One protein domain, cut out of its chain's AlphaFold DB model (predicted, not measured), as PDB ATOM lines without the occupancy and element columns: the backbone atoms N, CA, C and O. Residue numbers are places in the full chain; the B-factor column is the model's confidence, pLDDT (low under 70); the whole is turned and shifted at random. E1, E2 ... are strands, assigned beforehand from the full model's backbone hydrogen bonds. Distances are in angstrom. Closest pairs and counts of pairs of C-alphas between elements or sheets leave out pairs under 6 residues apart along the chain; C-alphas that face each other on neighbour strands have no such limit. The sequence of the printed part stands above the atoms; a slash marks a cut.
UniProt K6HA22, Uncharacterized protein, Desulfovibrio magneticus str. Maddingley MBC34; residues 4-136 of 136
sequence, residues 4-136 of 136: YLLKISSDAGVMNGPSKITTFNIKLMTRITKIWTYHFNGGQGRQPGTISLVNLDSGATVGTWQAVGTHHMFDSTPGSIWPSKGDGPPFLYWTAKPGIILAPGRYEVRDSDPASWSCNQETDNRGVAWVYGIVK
ATOM      1  N   TYR A   4     -34.146 -42.936  -4.778       97.69
ATOM      2  CA  TYR A   4     -33.604 -41.635  -4.401       97.69
ATOM      3  C   TYR A   4     -34.487 -40.518  -4.961       97.69
ATOM      4  O   TYR A   4     -34.750 -40.461  -6.162       97.69
ATOM      5  N   LEU A   5     -34.889 -39.601  -4.091       98.19
ATOM      6  CA  LEU A   5     -35.455 -38.299  -4.451       98.19
ATOM      7  C   LEU A   5     -34.368 -37.215  -4.476       98.19
ATOM      8  O   LEU A   5     -34.496 -36.211  -5.172       98.19
ATOM      9  N   LEU A   6     -33.290 -37.442  -3.721       98.44
ATOM     10  CA  LEU A   6     -32.070 -36.648  -3.702       98.44
ATOM     11  C   LEU A   6     -30.877 -37.570  -3.444       98.44
ATOM     12  O   LEU A   6     -30.953 -38.447  -2.583       98.44
ATOM     13  N   LYS A   7     -29.772 -37.331  -4.151       97.62
ATOM     14  CA  LYS A   7     -28.465 -37.931  -3.877       97.62
ATOM     15  C   LYS A   7     -27.387 -36.896  -4.176       97.62
ATOM     16  O   LYS A   7     -27.075 -36.650  -5.335       97.62
ATOM     17  N   ILE A   8     -26.873 -36.269  -3.124       98.00
ATOM     18  CA  ILE A   8     -25.719 -35.371  -3.161       98.00
ATOM     19  C   ILE A   8     -24.615 -36.053  -2.373       98.00
ATOM     20  O   ILE A   8     -24.754 -36.262  -1.171       98.00
ATOM     21  N   SER A   9     -23.538 -36.396  -3.064       95.62
ATOM     22  CA  SER A   9     -22.355 -37.053  -2.518       95.62
ATOM     23  C   SER A   9     -21.101 -36.384  -3.063       95.62
ATOM     24  O   SER A   9     -21.177 -35.619  -4.022       95.62
ATOM     25  N   SER A  10     -19.962 -36.683  -2.453       95.19
ATOM     26  CA  SER A  10     -18.653 -36.264  -2.937       95.19
ATOM     27  C   SER A  10     -17.641 -37.369  -2.667       95.19
ATOM     28  O   SER A  10     -17.737 -38.032  -1.632       95.19
ATOM     29  N   ASP A  11     -16.695 -37.534  -3.591       93.50
ATOM     30  CA  ASP A  11     -15.551 -38.445  -3.453       93.50
ATOM     31  C   ASP A  11     -14.268 -37.691  -3.039       93.50
ATOM     32  O   ASP A  11     -13.227 -38.296  -2.777       93.50
ATOM     33  N   ALA A  12     -14.342 -36.359  -2.963       95.31
ATOM     34  CA  ALA A  12     -13.260 -35.472  -2.567       95.31
ATOM     35  C   ALA A  12     -13.316 -35.099  -1.073       95.31
ATOM     36  O   ALA A  12     -14.260 -35.403  -0.340       95.31
ATOM     37  N   GLY A  13     -12.288 -34.375  -0.618       95.88
ATOM     38  CA  GLY A  13     -12.290 -33.754   0.705       95.88
ATOM     39  C   GLY A  13     -13.462 -32.780   0.872       95.88
ATOM     40  O   GLY A  13     -13.835 -32.058  -0.056       95.88
ATOM     41  N   VAL A  14     -14.033 -32.749   2.074       98.00
ATOM     42  CA  VAL A  14     -15.178 -31.896   2.413       98.00
ATOM     43  C   VAL A  14     -14.780 -30.798   3.392       98.00
ATOM     44  O   VAL A  14     -13.954 -30.999   4.282       98.00
ATOM     45  N   MET A  15     -15.407 -29.638   3.231       98.06
ATOM     46  CA  MET A  15     -15.495 -28.595   4.250       98.06
ATOM     47  C   MET A  15     -16.839 -28.714   4.981       98.06
ATOM     48  O   MET A  15     -17.637 -29.600   4.673       98.06
ATOM     49  N   ASN A  16     -17.102 -27.822   5.936       98.19
ATOM     50  CA  ASN A  16     -18.393 -27.747   6.615       98.19
ATOM     51  C   ASN A  16     -19.096 -26.420   6.315       98.19
ATOM     52  O   ASN A  16     -18.460 -25.470   5.858       98.19
ATOM     53  N   GLY A  17     -20.380 -26.332   6.663       98.25
ATOM     54  CA  GLY A  17     -21.144 -25.093   6.552       98.25
ATOM     55  C   GLY A  17     -21.578 -24.829   5.114       98.25
ATOM     56  O   GLY A  17     -21.024 -23.932   4.475       98.25
ATOM     57  N   PRO A  18     -22.567 -25.577   4.591       98.56
ATOM     58  CA  PRO A  18     -23.067 -25.372   3.241       98.56
ATOM     59  C   PRO A  18     -23.546 -23.931   3.060       98.56
ATOM     60  O   PRO A  18     -24.339 -23.428   3.856       98.56
ATOM     61  N   SER A  19     -23.085 -23.266   2.000       98.25
ATOM     62  CA  SER A  19     -23.496 -21.893   1.673       98.25
ATOM     63  C   SER A  19     -24.765 -21.842   0.821       98.25
ATOM     64  O   SER A  19     -25.349 -20.774   0.637       98.25
ATOM     65  N   LYS A  20     -25.216 -22.994   0.309       98.50
ATOM     66  CA  LYS A  20     -26.462 -23.140  -0.446       98.50
ATOM     67  C   LYS A  20     -27.392 -24.151   0.214       98.50
ATOM     68  O   LYS A  20     -26.963 -25.193   0.706       98.50
ATOM     69  N   ILE A  21     -28.693 -23.869   0.151       98.31
ATOM     70  CA  ILE A  21     -29.728 -24.750   0.700       98.31
ATOM     71  C   ILE A  21     -29.802 -26.095  -0.037       98.31
ATOM     72  O   ILE A  21     -29.651 -26.195  -1.262       98.31
ATOM     73  N   THR A  22     -30.110 -27.154   0.704       98.75
ATOM     74  CA  THR A  22     -30.268 -28.504   0.160       98.75
ATOM     75  C   THR A  22     -31.734 -28.755  -0.176       98.75
ATOM     76  O   THR A  22     -32.553 -28.929   0.712       98.75
ATOM     77  N   THR A  23     -32.084 -28.788  -1.464       98.69
ATOM     78  CA  THR A  23     -33.466 -28.961  -1.946       98.69
ATOM     79  C   THR A  23     -33.675 -30.169  -2.864       98.69
ATOM     80  O   THR A  23     -32.757 -30.611  -3.558       98.69
ATOM     81  N   PHE A  24     -34.900 -30.687  -2.901       98.62
ATOM     82  CA  PHE A  24     -35.344 -31.727  -3.831       98.62
ATOM     83  C   PHE A  24     -36.786 -31.475  -4.287       98.62
ATOM     84  O   PHE A  24     -37.518 -30.703  -3.667       98.62
ATOM     85  N   ASN A  25     -37.175 -32.104  -5.397       98.00
ATOM     86  CA  ASN A  25     -38.492 -31.931  -6.005       98.00
ATOM     87  C   ASN A  25     -39.268 -33.245  -5.983       98.00
ATOM     88  O   ASN A  25     -38.720 -34.306  -6.282       98.00
ATOM     89  N   ILE A  26     -40.560 -33.151  -5.706       97.44
ATOM     90  CA  ILE A  26     -41.507 -34.259  -5.752       97.44
ATOM     91  C   ILE A  26     -42.530 -33.957  -6.850       97.44
ATOM     92  O   ILE A  26     -43.093 -32.866  -6.882       97.44
ATOM     93  N   LYS A  27     -42.777 -34.911  -7.757       97.00
ATOM     94  CA  LYS A  27     -43.746 -34.751  -8.866       97.00
ATOM     95  C   LYS A  27     -45.097 -35.418  -8.611       97.00
ATOM     96  O   LYS A  27     -46.086 -35.042  -9.225       97.00
ATOM     97  N   LEU A  28     -45.128 -36.415  -7.732       97.50
ATOM     98  CA  LEU A  28     -46.299 -37.223  -7.391       97.50
ATOM     99  C   LEU A  28     -46.345 -37.396  -5.877       97.50
ATOM    100  O   LEU A  28     -45.296 -37.344  -5.241       97.50
ATOM    101  N   MET A  29     -47.524 -37.645  -5.304       98.12
ATOM    102  CA  MET A  29     -47.646 -37.972  -3.879       98.12
ATOM    103  C   MET A  29     -46.618 -39.043  -3.498       98.12
ATOM    104  O   MET A  29     -46.585 -40.123  -4.081       98.12
ATOM    105  N   THR A  30     -45.723 -38.726  -2.566       98.62
ATOM    106  CA  THR A  30     -44.559 -39.572  -2.273       98.62
ATOM    107  C   THR A  30     -44.385 -39.709  -0.776       98.62
ATOM    108  O   THR A  30     -44.341 -38.720  -0.046       98.62
ATOM    109  N   ARG A  31     -44.254 -40.949  -0.300       98.44
ATOM    110  CA  ARG A  31     -43.869 -41.212   1.085       98.44
ATOM    111  C   ARG A  31     -42.368 -41.012   1.232       98.44
ATOM    112  O   ARG A  31     -41.613 -41.784   0.648       98.44
ATOM    113  N   ILE A  32     -41.948 -40.042   2.038       98.44
ATOM    114  CA  ILE A  32     -40.549 -39.890   2.437       98.44
ATOM    115  C   ILE A  32     -40.250 -40.925   3.501       98.44
ATOM    116  O   ILE A  32     -40.856 -40.949   4.575       98.44
ATOM    117  N   THR A  33     -39.323 -41.811   3.196       97.38
ATOM    118  CA  THR A  33     -39.002 -42.929   4.074       97.38
ATOM    119  C   THR A  33     -37.797 -42.610   4.936       97.38
ATOM    120  O   THR A  33     -37.796 -42.965   6.116       97.38
ATOM    121  N   LYS A  34     -36.778 -41.955   4.364       96.25
ATOM    122  CA  LYS A  34     -35.473 -41.767   5.002       96.25
ATOM    123  C   LYS A  34     -34.799 -40.492   4.516       96.25
ATOM    124  O   LYS A  34     -34.952 -40.105   3.355       96.25
ATOM    125  N   ILE A  35     -34.025 -39.880   5.401       97.69
ATOM    126  CA  ILE A  35     -33.129 -38.768   5.085       97.69
ATOM    127  C   ILE A  35     -31.791 -39.055   5.745       97.69
ATOM    128  O   ILE A  35     -31.759 -39.535   6.877       97.69
ATOM    129  N   TRP A  36     -30.714 -38.752   5.037       96.69
ATOM    130  CA  TRP A  36     -29.357 -38.915   5.520       96.69
ATOM    131  C   TRP A  36     -28.546 -37.644   5.279       96.69
ATOM    132  O   TRP A  36     -28.579 -37.136   4.160       96.69
ATOM    133  N   THR A  37     -27.824 -37.155   6.287       98.38
ATOM    134  CA  THR A  37     -26.828 -36.074   6.183       98.38
ATOM    135  C   THR A  37     -25.449 -36.550   6.659       98.38
ATOM    136  O   THR A  37     -25.335 -37.532   7.401       98.38
ATOM    137  N   TYR A  38     -24.387 -35.899   6.178       98.38
ATOM    138  CA  TYR A  38     -22.994 -36.240   6.491       98.38
ATOM    139  C   TYR A  38     -22.292 -35.079   7.201       98.38
ATOM    140  O   TYR A  38     -22.360 -33.941   6.748       98.38
ATOM    141  N   HIS A  39     -21.607 -35.379   8.297       98.44
ATOM    142  CA  HIS A  39     -20.968 -34.452   9.223       98.44
ATOM    143  C   HIS A  39     -19.542 -34.920   9.501       98.44
ATOM    144  O   HIS A  39     -19.208 -35.252  10.634       98.44
ATOM    145  N   PHE A  40     -18.685 -34.984   8.478       98.00
ATOM    146  CA  PHE A  40     -17.283 -35.368   8.669       98.00
ATOM    147  C   PHE A  40     -16.631 -34.522   9.762       98.00
ATOM    148  O   PHE A  40     -16.025 -35.057  10.689       98.00
ATOM    149  N   ASN A  41     -16.796 -33.199   9.656       97.94
ATOM    150  CA  ASN A  41     -16.347 -32.227  10.641       97.94
ATOM    151  C   ASN A  41     -14.882 -32.441  11.070       97.94
ATOM    152  O   ASN A  41     -14.570 -32.600  12.249       97.94
ATOM    153  N   GLY A  42     -13.984 -32.547  10.083       96.50
ATOM    154  CA  GLY A  42     -12.566 -32.843  10.321       96.50
ATOM    155  C   GLY A  42     -12.303 -34.214  10.962       96.50
ATOM    156  O   GLY A  42     -11.295 -34.384  11.640       96.50
ATOM    157  N   GLY A  43     -13.218 -35.173  10.806       97.00
ATOM    158  CA  GLY A  43     -13.173 -36.503  11.419       97.00
ATOM    159  C   GLY A  43     -13.780 -36.579  12.823       97.00
ATOM    160  O   GLY A  43     -13.856 -37.665  13.391       97.00
ATOM    161  N   GLN A  44     -14.233 -35.459  13.394       97.94
ATOM    162  CA  GLN A  44     -14.793 -35.430  14.751       97.94
ATOM    163  C   GLN A  44     -16.270 -35.835  14.802       97.94
ATOM    164  O   GLN A  44     -16.786 -36.150  15.878       97.94
ATOM    165  N   GLY A  45     -16.967 -35.842  13.664       98.12
ATOM    166  CA  GLY A  45     -18.409 -36.051  13.657       98.12
ATOM    167  C   GLY A  45     -19.176 -34.909  14.320       98.12
ATOM    168  O   GLY A  45     -18.633 -33.841  14.635       98.12
ATOM    169  N   ARG A  46     -20.459 -35.161  14.591       98.44
ATOM    170  CA  ARG A  46     -21.289 -34.292  15.428       98.44
ATOM    171  C   ARG A  46     -22.395 -35.068  16.141       98.44
ATOM    172  O   ARG A  46     -23.004 -35.952  15.552       98.44
ATOM    173  N   GLN A  47     -22.675 -34.718  17.400       98.00
ATOM    174  CA  GLN A  47     -23.791 -35.298  18.161       98.00
ATOM    175  C   GLN A  47     -25.124 -35.120  17.412       98.00
ATOM    176  O   GLN A  47     -25.451 -33.977  17.101       98.00
ATOM    177  N   PRO A  48     -25.885 -36.201  17.148       97.62
ATOM    178  CA  PRO A  48     -27.103 -36.158  16.344       97.62
ATOM    179  C   PRO A  48     -28.144 -35.188  16.877       97.62
ATOM    180  O   PRO A  48     -28.665 -35.350  17.980       97.62
ATOM    181  N   GLY A  49     -28.472 -34.201  16.053       98.31
ATOM    182  CA  GLY A  49     -29.574 -33.285  16.284       98.31
ATOM    183  C   GLY A  49     -30.833 -33.741  15.555       98.31
ATOM    184  O   GLY A  49     -31.210 -34.914  15.580       98.31
ATOM    185  N   THR A  50     -31.496 -32.804  14.890       98.75
ATOM    186  CA  THR A  50     -32.710 -33.065  14.120       98.75
ATOM    187  C   THR A  50     -32.524 -32.746  12.643       98.75
ATOM    188  O   THR A  50     -31.737 -31.881  12.259       98.75
ATOM    189  N   ILE A  51     -33.297 -33.443  11.817       98.81
ATOM    190  CA  ILE A  51     -33.446 -33.153  10.394       98.81
ATOM    191  C   ILE A  51     -34.901 -32.756  10.175       98.81
ATOM    192  O   ILE A  51     -35.815 -33.455  10.617       98.81
ATOM    193  N   SER A  52     -35.119 -31.635   9.502       98.75
ATOM    194  CA  SER A  52     -36.443 -31.125   9.160       98.75
ATOM    195  C   SER A  52     -36.639 -31.074   7.654       98.75
ATOM    196  O   SER A  52     -35.688 -30.917   6.888       98.75
ATOM    197  N   LEU A  53     -37.897 -31.169   7.235       98.81
ATOM    198  CA  LEU A  53     -38.307 -30.865   5.873       98.81
ATOM    199  C   LEU A  53     -39.158 -29.601   5.872       98.81
ATOM    200  O   LEU A  53     -40.079 -29.460   6.677       98.81
ATOM    201  N   VAL A  54     -38.869 -28.701   4.938       98.75
ATOM    202  CA  VAL A  54     -39.601 -27.443   4.765       98.75
ATOM    203  C   VAL A  54     -40.146 -27.391   3.347       98.75
ATOM    204  O   VAL A  54     -39.406 -27.611   2.391       98.75
ATOM    205  N   ASN A  55     -41.442 -27.135   3.195       98.31
ATOM    206  CA  ASN A  55     -42.042 -26.869   1.894       98.31
ATOM    207  C   ASN A  55     -41.675 -25.440   1.474       98.31
ATOM    208  O   ASN A  55     -41.981 -24.492   2.193       98.31
ATOM    209  N   LEU A  56     -41.019 -25.283   0.327       98.12
ATOM    210  CA  LEU A  56     -40.494 -23.983  -0.092       98.12
ATOM    211  C   LEU A  56     -41.547 -23.045  -0.683       98.12
ATOM    212  O   LEU A  56     -41.332 -21.838  -0.667       98.12
ATOM    213  N   ASP A  57     -42.677 -23.570  -1.151       95.69
ATOM    214  CA  ASP A  57     -43.754 -22.746  -1.708       95.69
ATOM    215  C   ASP A  57     -44.545 -22.039  -0.595       95.69
ATOM    216  O   ASP A  57     -44.925 -20.879  -0.721       95.69
ATOM    217  N   SER A  58     -44.767 -22.733   0.525       96.94
ATOM    218  CA  SER A  58     -45.494 -22.216   1.696       96.94
ATOM    219  C   SER A  58     -44.588 -21.704   2.820       96.94
ATOM    220  O   SER A  58     -45.064 -21.020   3.722       96.94
ATOM    221  N   GLY A  59     -43.307 -22.079   2.825       96.69
ATOM    222  CA  GLY A  59     -42.384 -21.859   3.944       96.69
ATOM    223  C   GLY A  59     -42.658 -22.734   5.177       96.69
ATOM    224  O   GLY A  59     -41.957 -22.614   6.184       96.69
ATOM    225  N   ALA A  60     -43.660 -23.619   5.129       97.06
ATOM    226  CA  ALA A  60     -44.067 -24.425   6.271       97.06
ATOM    227  C   ALA A  60     -43.089 -25.578   6.539       97.06
ATOM    228  O   ALA A  60     -42.707 -26.322   5.630       97.06
ATOM    229  N   THR A  61     -42.738 -25.785   7.811       98.31
ATOM    230  CA  THR A  61     -42.051 -27.010   8.241       98.31
ATOM    231  C   THR A  61     -43.053 -28.157   8.225       98.31
ATOM    232  O   THR A  61     -44.028 -28.137   8.972       98.31
ATOM    233  N   VAL A  62     -42.828 -29.152   7.366       97.44
ATOM    234  CA  VAL A  62     -43.723 -30.316   7.237       97.44
ATOM    235  C   VAL A  62     -43.419 -31.402   8.266       97.44
ATOM    236  O   VAL A  62     -44.247 -32.275   8.511       97.44
ATOM    237  N   GLY A  63     -42.238 -31.350   8.879       98.38
ATOM    238  CA  GLY A  63     -41.873 -32.196  10.005       98.38
ATOM    239  C   GLY A  63     -40.416 -32.017  10.414       98.38
ATOM    240  O   GLY A  63     -39.590 -31.555   9.625       98.38
ATOM    241  N   THR A  64     -40.131 -32.418  11.649       98.62
ATOM    242  CA  THR A  64     -38.803 -32.424  12.267       98.62
ATOM    243  C   THR A  64     -38.629 -33.750  12.990       98.62
ATOM    244  O   THR A  64     -39.493 -34.155  13.768       98.62
ATOM    245  N   TRP A  65     -37.521 -34.439  12.731       98.50
ATOM    246  CA  TRP A  65     -37.259 -35.773  13.263       98.50
ATOM    247  C   TRP A  65     -35.900 -35.813  13.945       98.50
ATOM    248  O   TRP A  65     -34.913 -35.315  13.403       98.50
ATOM    249  N   GLN A  66     -35.848 -36.447  15.116       97.94
ATOM    250  CA  GLN A  66     -34.593 -36.750  15.793       97.94
ATOM    251  C   GLN A  66     -33.754 -37.693  14.925       97.94
ATOM    252  O   GLN A  66     -34.242 -38.740  14.485       97.94
ATOM    253  N   ALA A  67     -32.502 -37.317  14.677       97.81
ATOM    254  CA  ALA A  67     -31.576 -38.120  13.904       97.81
ATOM    255  C   ALA A  67     -30.899 -39.186  14.774       97.81
ATOM    256  O   ALA A  67     -30.650 -38.997  15.969       97.81
ATOM    257  N   VAL A  68     -30.564 -40.304  14.138       97.00
ATOM    258  CA  VAL A  68     -29.673 -41.340  14.659       97.00
ATOM    259  C   VAL A  68     -28.299 -41.142  14.032       97.00
ATOM    260  O   VAL A  68     -28.187 -41.092  12.809       97.00
ATOM    261  N   GLY A  69     -27.265 -41.035  14.864       97.12
ATOM    262  CA  GLY A  69     -25.881 -40.852  14.429       97.12
ATOM    263  C   GLY A  69     -25.138 -42.157  14.254       97.12
ATOM    264  O   GLY A  69     -25.247 -43.015  15.128       97.12
ATOM    265  N   THR A  70     -24.334 -42.272  13.201       97.00
ATOM    266  CA  THR A  70     -23.433 -43.407  13.003       97.00
ATOM    267  C   THR A  70     -22.020 -43.000  12.598       97.00
ATOM    268  O   THR A  70     -21.815 -41.957  11.974       97.00
ATOM    269  N   HIS A  71     -21.041 -43.820  12.964       96.12
ATOM    270  CA  HIS A  71     -19.637 -43.693  12.588       96.12
ATOM    271  C   HIS A  71     -19.426 -44.026  11.119       96.12
ATOM    272  O   HIS A  71     -18.677 -43.342  10.430       96.12
ATOM    273  N   HIS A  72     -20.073 -45.082  10.628       91.12
ATOM    274  CA  HIS A  72     -19.866 -45.567   9.270       91.12
ATOM    275  C   HIS A  72     -21.076 -45.334   8.372       91.12
ATOM    276  O   HIS A  72     -22.218 -45.167   8.819       91.12
ATOM    277  N   MET A  73     -20.780 -45.339   7.076       87.12
ATOM    278  CA  MET A  73     -21.762 -45.350   6.009       87.12
ATOM    279  C   MET A  73     -22.417 -46.732   5.940       87.12
ATOM    280  O   MET A  73     -21.736 -47.746   5.806       87.12
ATOM    281  N   PHE A  74     -23.748 -46.763   6.011       87.31
ATOM    282  CA  PHE A  74     -24.544 -47.959   5.730       87.31
ATOM    283  C   PHE A  74     -24.804 -48.094   4.229       87.31
ATOM    284  O   PHE A  74     -24.594 -47.153   3.462       87.31
ATOM    285  N   ASP A  75     -25.290 -49.262   3.805       91.50
ATOM    286  CA  ASP A  75     -25.720 -49.468   2.426       91.50
ATOM    287  C   ASP A  75     -26.760 -48.412   2.021       91.50
ATOM    288  O   ASP A  75     -27.901 -48.394   2.489       91.50
ATOM    289  N   SER A  76     -26.324 -47.517   1.138       91.06
ATOM    290  CA  SER A  76     -27.128 -46.401   0.664       91.06
ATOM    291  C   SER A  76     -28.160 -46.805  -0.382       91.06
ATOM    292  O   SER A  76     -28.881 -45.930  -0.852       91.06
ATOM    293  N   THR A  77     -28.223 -48.063  -0.829       94.62
ATOM    294  CA  THR A  77     -29.149 -48.452  -1.899       94.62
ATOM    295  C   THR A  77     -30.618 -48.335  -1.450       94.62
ATOM    296  O   THR A  77     -30.961 -48.629  -0.298       94.62
ATOM    297  N   PRO A  78     -31.531 -47.846  -2.318       95.31
ATOM    298  CA  PRO A  78     -32.945 -47.756  -1.975       95.31
ATOM    299  C   PRO A  78     -33.531 -49.134  -1.651       95.31
ATOM    300  O   PRO A  78     -33.369 -50.087  -2.406       95.31
ATOM    301  N   GLY A  79     -34.250 -49.227  -0.537       92.12
ATOM    302  CA  GLY A  79     -34.795 -50.469   0.007       92.12
ATOM    303  C   GLY A  79     -33.954 -51.085   1.126       92.12
ATOM    304  O   GLY A  79     -34.497 -51.881   1.891       92.12
ATOM    305  N   SER A  80     -32.694 -50.674   1.297       91.50
ATOM    306  CA  SER A  80     -31.820 -51.234   2.334       91.50
ATOM    307  C   SER A  80     -32.284 -50.910   3.750       91.50
ATOM    308  O   SER A  80     -33.085 -49.993   3.978       91.50
ATOM    309  N   ILE A  81     -31.809 -51.710   4.707       87.50
ATOM    310  CA  ILE A  81     -32.121 -51.584   6.133       87.50
ATOM    311  C   ILE A  81     -31.203 -50.526   6.743       87.50
ATOM    312  O   ILE A  81     -29.990 -50.574   6.581       87.50
ATOM    313  N   TRP A  82     -31.796 -49.583   7.474       85.50
ATOM    314  CA  TRP A  82     -31.079 -48.452   8.065       85.50
ATOM    315  C   TRP A  82     -30.993 -48.574   9.576       85.50
ATOM    316  O   TRP A  82     -31.963 -49.057  10.186       85.50
ATOM    317  N   PRO A  83     -29.918 -48.051  10.193       87.56
ATOM    318  CA  PRO A  83     -29.726 -48.096  11.634       87.56
ATOM    319  C   PRO A  83     -30.969 -47.587  12.370       87.56
ATOM    320  O   PRO A  83     -31.602 -46.598  11.991       87.56
ATOM    321  N   SER A  84     -31.388 -48.325  13.394       85.44
ATOM    322  CA  SER A  84     -32.415 -47.896  14.354       85.44
ATOM    323  C   SER A  84     -31.807 -47.290  15.620       85.44
ATOM    324  O   SER A  84     -32.532 -46.704  16.415       85.44
ATOM    325  N   LYS A  85     -30.489 -47.422  15.793       90.44
ATOM    326  CA  LYS A  85     -29.695 -46.890  16.900       90.44
ATOM    327  C   LYS A  85     -28.303 -46.516  16.399       90.44
ATOM    328  O   LYS A  85     -27.877 -47.033  15.367       90.44
ATOM    329  N   GLY A  86     -27.621 -45.643  17.134       90.50
ATOM    330  CA  GLY A  86     -26.233 -45.307  16.834       90.50
ATOM    331  C   GLY A  86     -25.275 -46.457  17.141       90.50
ATOM    332  O   GLY A  86     -25.600 -47.363  17.910       90.50
ATOM    333  N   ASP A  87     -24.101 -46.408  16.524       92.69
ATOM    334  CA  ASP A  87     -23.003 -47.381  16.646       92.69
ATOM    335  C   ASP A  87     -21.794 -46.836  17.438       92.69
ATOM    336  O   ASP A  87     -20.879 -47.591  17.751       92.69
ATOM    337  N   GLY A  88     -21.818 -45.550  17.805       92.62
ATOM    338  CA  GLY A  88     -20.804 -44.879  18.618       92.62
ATOM    339  C   GLY A  88     -20.170 -43.677  17.906       92.62
ATOM    340  O   GLY A  88     -20.317 -43.525  16.695       92.62
ATOM    341  N   PRO A  89     -19.496 -42.777  18.643       95.75
ATOM    342  CA  PRO A  89     -18.796 -41.647  18.042       95.75
ATOM    343  C   PRO A  89     -17.503 -42.079  17.305       95.75
ATOM    344  O   PRO A  89     -16.966 -43.153  17.585       95.75
ATOM    345  N   PRO A  90     -16.946 -41.228  16.422       97.50
ATOM    346  CA  PRO A  90     -17.522 -39.965  15.958       97.50
ATOM    347  C   PRO A  90     -18.776 -40.206  15.112       97.50
ATOM    348  O   PRO A  90     -18.798 -41.083  14.263       97.50
ATOM    349  N   PHE A  91     -19.836 -39.429  15.336       98.00
ATOM    350  CA  PHE A  91     -21.080 -39.563  14.577       98.00
ATOM    351  C   PHE A  91     -20.971 -38.772  13.273       98.00
ATOM    352  O   PHE A  91     -21.262 -37.577  13.236       98.00
ATOM    353  N   LEU A  92     -20.503 -39.433  12.221       98.06
ATOM    354  CA  LEU A  92     -20.282 -38.824  10.912       98.06
ATOM    355  C   LEU A  92     -21.566 -38.751  10.084       98.06
ATOM    356  O   LEU A  92     -21.664 -37.956   9.163       98.06
ATOM    357  N   TYR A  93     -22.555 -39.581  10.383       97.62
ATOM    358  CA  TYR A  93     -23.702 -39.831   9.521       97.62
ATOM    359  C   TYR A  93     -24.989 -39.707  10.321       97.62
ATOM    360  O   TYR A  93     -25.137 -40.373  11.338       97.62
ATOM    361  N   TRP A  94     -25.931 -38.875   9.887       97.69
ATOM    362  CA  TRP A  94     -27.177 -38.620  10.614       97.69
ATOM    363  C   TRP A  94     -28.383 -39.089   9.820       97.69
ATOM    364  O   TRP A  94     -28.683 -38.562   8.754       97.69
ATOM    365  N   THR A  95     -29.109 -40.069  10.344       96.62
ATOM    366  CA  THR A  95     -30.268 -40.652   9.668       96.62
ATOM    367  C   THR A  95     -31.567 -40.277  10.372       96.62
ATOM    368  O   THR A  95     -31.724 -40.529  11.563       96.62
ATOM    369  N   ALA A  96     -32.542 -39.772   9.621       96.81
ATOM    370  CA  ALA A  96     -33.929 -39.619  10.056       96.81
ATOM    371  C   ALA A  96     -34.850 -40.566   9.271       96.81
ATOM    372  O   ALA A  96     -34.606 -40.861   8.099       96.81
ATOM    373  N   LYS A  97     -35.945 -41.015   9.899       96.19
ATOM    374  CA  LYS A  97     -36.973 -41.877   9.281       96.19
ATOM    375  C   LYS A  97     -38.349 -41.188   9.309       96.19
ATOM    376  O   LYS A  97     -39.150 -41.502  10.186       96.19
ATOM    377  N   PRO A  98     -38.633 -40.246   8.383       96.94
ATOM    378  CA  PRO A  98     -39.836 -39.413   8.440       96.94
ATOM    379  C   PRO A  98     -41.170 -40.162   8.400       96.94
ATOM    380  O   PRO A  98     -42.090 -39.846   9.150       96.94
ATOM    381  N   GLY A  99     -41.311 -41.120   7.480       96.69
ATOM    382  CA  GLY A  99     -42.539 -41.895   7.291       96.69
ATOM    383  C   GLY A  99     -43.748 -41.124   6.739       96.69
ATOM    384  O   GLY A  99     -44.784 -41.760   6.531       96.69
ATOM    385  N   ILE A 100     -43.617 -39.819   6.476       98.06
ATOM    386  CA  ILE A 100     -44.671 -38.892   6.028       98.06
ATOM    387  C   ILE A 100     -44.931 -38.977   4.518       98.06
ATOM    388  O   ILE A 100     -44.031 -39.308   3.749       98.06
ATOM    389  N   ILE A 101     -46.154 -38.663   4.081       98.38
ATOM    390  CA  ILE A 101     -46.506 -38.496   2.663       98.38
ATOM    391  C   ILE A 101     -46.512 -37.006   2.329       98.38
ATOM    392  O   ILE A 101     -47.171 -36.225   3.010       98.38
ATOM    393  N   LEU A 102     -45.789 -36.629   1.278       98.25
ATOM    394  CA  LEU A 102     -45.721 -35.265   0.771       98.25
ATOM    395  C   LEU A 102     -46.401 -35.161  -0.593       98.25
ATOM    396  O   LEU A 102     -46.303 -36.071  -1.421       98.25
ATOM    397  N   ALA A 103     -47.067 -34.030  -0.808       97.94
ATOM    398  CA  ALA A 103     -47.612 -33.643  -2.100       97.94
ATOM    399  C   ALA A 103     -46.494 -33.278  -3.095       97.94
ATOM    400  O   ALA A 103     -45.341 -33.088  -2.695       97.94
ATOM    401  N   PRO A 104     -46.808 -33.174  -4.400       98.19
ATOM    402  CA  PRO A 104     -45.894 -32.569  -5.357       98.19
ATOM    403  C   PRO A 104     -45.476 -31.164  -4.911       98.19
ATOM    404  O   PRO A 104     -46.300 -30.401  -4.409       98.19
ATOM    405  N   GLY A 105     -44.205 -30.826  -5.095       98.00
ATOM    406  CA  GLY A 105     -43.654 -29.545  -4.666       98.00
ATOM    407  C   GLY A 105     -42.144 -29.579  -4.482       98.00
ATOM    408  O   GLY A 105     -41.486 -30.601  -4.721       98.00
ATOM    409  N   ARG A 106     -41.596 -28.444  -4.045       98.56
ATOM    410  CA  ARG A 106     -40.172 -28.288  -3.744       98.56
ATOM    411  C   ARG A 106     -39.944 -28.241  -2.238       98.56
ATOM    412  O   ARG A 106     -40.598 -27.486  -1.520       98.56
ATOM    413  N   TYR A 107     -38.984 -29.029  -1.770       98.75
ATOM    414  CA  TYR A 107     -38.701 -29.191  -0.348       98.75
ATOM    415  C   TYR A 107     -37.229 -28.942  -0.038       98.75
ATOM    416  O   TYR A 107     -36.354 -29.319  -0.816       98.75
ATOM    417  N   GLU A 108     -36.964 -28.317   1.105       98.81
ATOM    418  CA  GLU A 108     -35.640 -28.138   1.698       98.81
ATOM    419  C   GLU A 108     -35.408 -29.203   2.779       98.81
ATOM    420  O   GLU A 108     -36.291 -29.462   3.599       98.81
ATOM    421  N   VAL A 109     -34.214 -29.794   2.792       98.88
ATOM    422  CA  VAL A 109     -33.664 -30.525   3.937       98.88
ATOM    423  C   VAL A 109     -32.941 -29.516   4.816       98.88
ATOM    424  O   VAL A 109     -31.964 -28.910   4.375       98.88
ATOM    425  N   ARG A 110     -33.404 -29.353   6.055       98.62
ATOM    426  CA  ARG A 110     -32.778 -28.478   7.045       98.62
ATOM    427  C   ARG A 110     -32.200 -29.310   8.177       98.62
ATOM    428  O   ARG A 110     -32.938 -29.984   8.892       98.62
ATOM    429  N   ASP A 111     -30.888 -29.237   8.322       98.38
ATOM    430  CA  ASP A 111     -30.157 -29.855   9.418       98.38
ATOM    431  C   ASP A 111     -30.063 -28.876  10.598       98.38
ATOM    432  O   ASP A 111     -29.889 -27.673  10.398       98.38
ATOM    433  N   SER A 112     -30.219 -29.371  11.824       98.69
ATOM    434  CA  SER A 112     -30.116 -28.544  13.032       98.69
ATOM    435  C   SER A 112     -28.696 -28.058  13.348       98.69
ATOM    436  O   SER A 112     -28.546 -27.135  14.146       98.69
ATOM    437  N   ASP A 113     -27.664 -28.653  12.742       98.69
ATOM    438  CA  ASP A 113     -26.265 -28.252  12.882       98.69
ATOM    439  C   ASP A 113     -25.599 -28.065  11.502       98.69
ATOM    440  O   ASP A 113     -24.729 -28.839  11.086       98.69
ATOM    441  N   PRO A 114     -25.979 -27.009  10.761       98.25
ATOM    442  CA  PRO A 114     -25.428 -26.765   9.432       98.25
ATOM    443  C   PRO A 114     -23.924 -26.462   9.471       98.25
ATOM    444  O   PRO A 114     -23.233 -26.704   8.488       98.25
ATOM    445  N   ALA A 115     -23.398 -25.976  10.599       98.56
ATOM    446  CA  ALA A 115     -21.983 -25.643  10.764       98.56
ATOM    447  C   ALA A 115     -21.059 -26.870  10.726       98.56
ATOM    448  O   ALA A 115     -19.876 -26.723  10.430       98.56
ATOM    449  N   SER A 116     -21.582 -28.066  11.009       98.56
ATOM    450  CA  SER A 116     -20.858 -29.339  10.884       98.56
ATOM    451  C   SER A 116     -21.230 -30.135   9.628       98.56
ATOM    452  O   SER A 116     -20.545 -31.105   9.305       98.56
ATOM    453  N   TRP A 117     -22.285 -29.733   8.914       98.69
ATOM    454  CA  TRP A 117     -22.770 -30.420   7.720       98.69
ATOM    455  C   TRP A 117     -21.755 -30.295   6.584       98.69
ATOM    456  O   TRP A 117     -21.383 -29.197   6.168       98.69
ATOM    457  N   SER A 118     -21.289 -31.436   6.092       98.75
ATOM    458  CA  SER A 118     -20.261 -31.512   5.067       98.75
ATOM    459  C   SER A 118     -20.761 -31.067   3.695       98.75
ATOM    460  O   SER A 118     -21.852 -31.437   3.260       98.75
ATOM    461  N   CYS A 119     -19.929 -30.306   2.991       98.69
ATOM    462  CA  CYS A 119     -20.144 -29.839   1.624       98.69
ATOM    463  C   CYS A 119     -18.805 -29.574   0.931       98.69
ATOM    464  O   CYS A 119     -17.760 -29.534   1.580       98.69
ATOM    465  N   ASN A 120     -18.833 -29.344  -0.376       98.50
ATOM    466  CA  ASN A 120     -17.722 -28.783  -1.143       98.50
ATOM    467  C   ASN A 120     -18.219 -28.325  -2.525       98.50
ATOM    468  O   ASN A 120     -19.419 -28.234  -2.778       98.50
ATOM    469  N   GLN A 121     -17.291 -28.053  -3.440       98.12
ATOM    470  CA  GLN A 121     -17.626 -27.648  -4.800       98.12
ATOM    471  C   GLN A 121     -18.358 -28.740  -5.603       98.12
ATOM    472  O   GLN A 121     -19.234 -28.397  -6.394       98.12
ATOM    473  N   GLU A 122     -18.073 -30.033  -5.386       97.94
ATOM    474  CA  GLU A 122     -18.775 -31.138  -6.070       97.94
ATOM    475  C   GLU A 122     -20.254 -31.201  -5.678       97.94
ATOM    476  O   GLU A 122     -21.111 -31.543  -6.492       97.94
ATOM    477  N   THR A 123     -20.573 -30.802  -4.446       98.19
ATOM    478  CA  THR A 123     -21.953 -30.713  -3.959       98.19
ATOM    479  C   THR A 123     -22.643 -29.394  -4.310       98.19
ATOM    480  O   THR A 123     -23.729 -29.115  -3.799       98.19
ATOM    481  N   ASP A 124     -22.029 -28.553  -5.151       98.06
ATOM    482  CA  ASP A 124     -22.441 -27.166  -5.398       98.06
ATOM    483  C   ASP A 124     -22.553 -26.340  -4.097       98.06
ATOM    484  O   ASP A 124     -23.412 -25.473  -3.946       98.06
ATOM    485  N   ASN A 125     -21.698 -26.629  -3.112       98.25
ATOM    486  CA  ASN A 125     -21.723 -26.066  -1.758       98.25
ATOM    487  C   ASN A 125     -23.053 -26.271  -1.013       98.25
ATOM    488  O   ASN A 125     -23.400 -25.505  -0.110       98.25
ATOM    489  N   ARG A 126     -23.798 -27.314  -1.385       98.75
ATOM    490  CA  ARG A 126     -24.967 -27.812  -0.657       98.75
ATOM    491  C   ARG A 126     -24.531 -28.926   0.282       98.75
ATOM    492  O   ARG A 126     -23.521 -29.589   0.045       98.75
ATOM    493  N   GLY A 127     -25.294 -29.149   1.340       98.69
ATOM    494  CA  GLY A 127     -24.989 -30.220   2.276       98.69
ATOM    495  C   GLY A 127     -25.089 -31.594   1.610       98.69
ATOM    496  O   GLY A 127     -26.052 -31.865   0.885       98.69
ATOM    497  N   VAL A 128     -24.105 -32.459   1.864       98.62
ATOM    498  CA  VAL A 128     -24.124 -33.875   1.468       98.62
ATOM    499  C   VAL A 128     -25.360 -34.520   2.079       98.62
ATOM    500  O   VAL A 128     -25.525 -34.528   3.304       98.62
ATOM    501  N   ALA A 129     -26.246 -35.025   1.224       98.44
ATOM    502  CA  ALA A 129     -27.505 -35.588   1.666       98.44
ATOM    503  C   ALA A 129     -28.133 -36.555   0.678       98.44
ATOM    504  O   ALA A 129     -28.054 -36.399  -0.544       98.44
ATOM    505  N   TRP A 130     -28.881 -37.493   1.243       98.19
ATOM    506  CA  TRP A 130     -29.730 -38.410   0.509       98.19
ATOM    507  C   TRP A 130     -31.144 -38.352   1.059       98.19
ATOM    508  O   TRP A 130     -31.353 -38.350   2.271       98.19
ATOM    509  N   VAL A 131     -32.122 -38.328   0.161       98.44
ATOM    510  CA  VAL A 131     -33.541 -38.418   0.507       98.44
ATOM    511  C   VAL A 131     -34.129 -39.583  -0.261       98.44
ATOM    512  O   VAL A 131     -33.936 -39.694  -1.472       98.44
ATOM    513  N   TYR A 132     -34.861 -40.430   0.448       98.25
ATOM    514  CA  TYR A 132     -35.458 -41.645  -0.082       98.25
ATOM    515  C   TYR A 132     -36.974 -41.558  -0.003       98.25
ATOM    516  O   TYR A 132     -37.532 -40.991   0.944       98.25
ATOM    517  N   GLY A 133     -37.650 -42.163  -0.972       97.94
ATOM    518  CA  GLY A 133     -39.096 -42.267  -0.904       97.94
ATOM    519  C   GLY A 133     -39.710 -43.295  -1.832       97.94
ATOM    520  O   GLY A 133     -39.048 -43.909  -2.664       97.94
ATOM    521  N   ILE A 134     -41.011 -43.492  -1.644       98.25
ATOM    522  CA  ILE A 134     -41.848 -44.403  -2.423       98.25
ATOM    523  C   ILE A 134     -43.018 -43.590  -2.971       98.25
ATOM    524  O   ILE A 134     -43.820 -43.068  -2.189       98.25
ATOM    525  N   VAL A 135     -43.107 -43.489  -4.299       96.56
ATOM    526  CA  VAL A 135     -44.264 -42.890  -4.983       96.56
ATOM    527  C   VAL A 135     -45.520 -43.689  -4.630       96.56
ATOM    528  O   VAL A 135     -45.474 -44.923  -4.584       96.56
ATOM    529  N   LYS A 136     -46.600 -42.978  -4.314       87.62
ATOM    530  CA  LYS A 136     -47.907 -43.534  -3.971       87.62
ATOM    531  C   LYS A 136     -48.843 -43.573  -5.164       87.62
ATOM    532  O   LYS A 136     -48.730 -42.677  -6.028       87.62
TER     533      LYS A 136
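AT A GLANCE: This is residues 4 to 136 of the 136 residues of an uncharacterized protein of Desulfovibrio magneticus str. Maddingley MBC34 (UniProt K6HA22). Little regular structure, yet a clear sandwich: sheets E1-E9-E3-E7-E6 and E2-E8-E4-E5 lie face to face, strands crossed at 42 degrees, with long loops between strands. The 133 printed residues include nine strands, E1 to E9 in order, and no named helix; both sheets are antiparallel. The class is all strand, with under half of the residues in named elements. It is compact, radius of gyration of the C-alphas 13.7 A, spanning 38 by 30 by 23 A.

HOW THE PARTS SIT: E1, residues 4 to 8, is antiparallel to its neighbour E9, residues 129 to 135; N 5 and O 131 are 2.8 A apart, within hydrogen-bond range. E2, residues 22 to 26, likewise neighbours E8, residues 105 to 111, with N 24 to O 107 2.9 A. E3, residues 30 to 38, bends by 56 degrees at residue 33. E4, residues 50 to 55, and E5, residues 61 to 66, form a hairpin, as do E6, residues 68 to 70, and E7, residues 93 to 96.

IN THESE COORDINATES: E1 begins at C-alpha 4 (-33.604, -41.635, -4.401); E9 ends at C-alpha 135 (-44.264, -42.890, -4.983). E3 measures 23.5 A.

THE WHOLE: The printed part has no cut. Link E6 to E7 is long. No printed residue is under 70 in pLDDT.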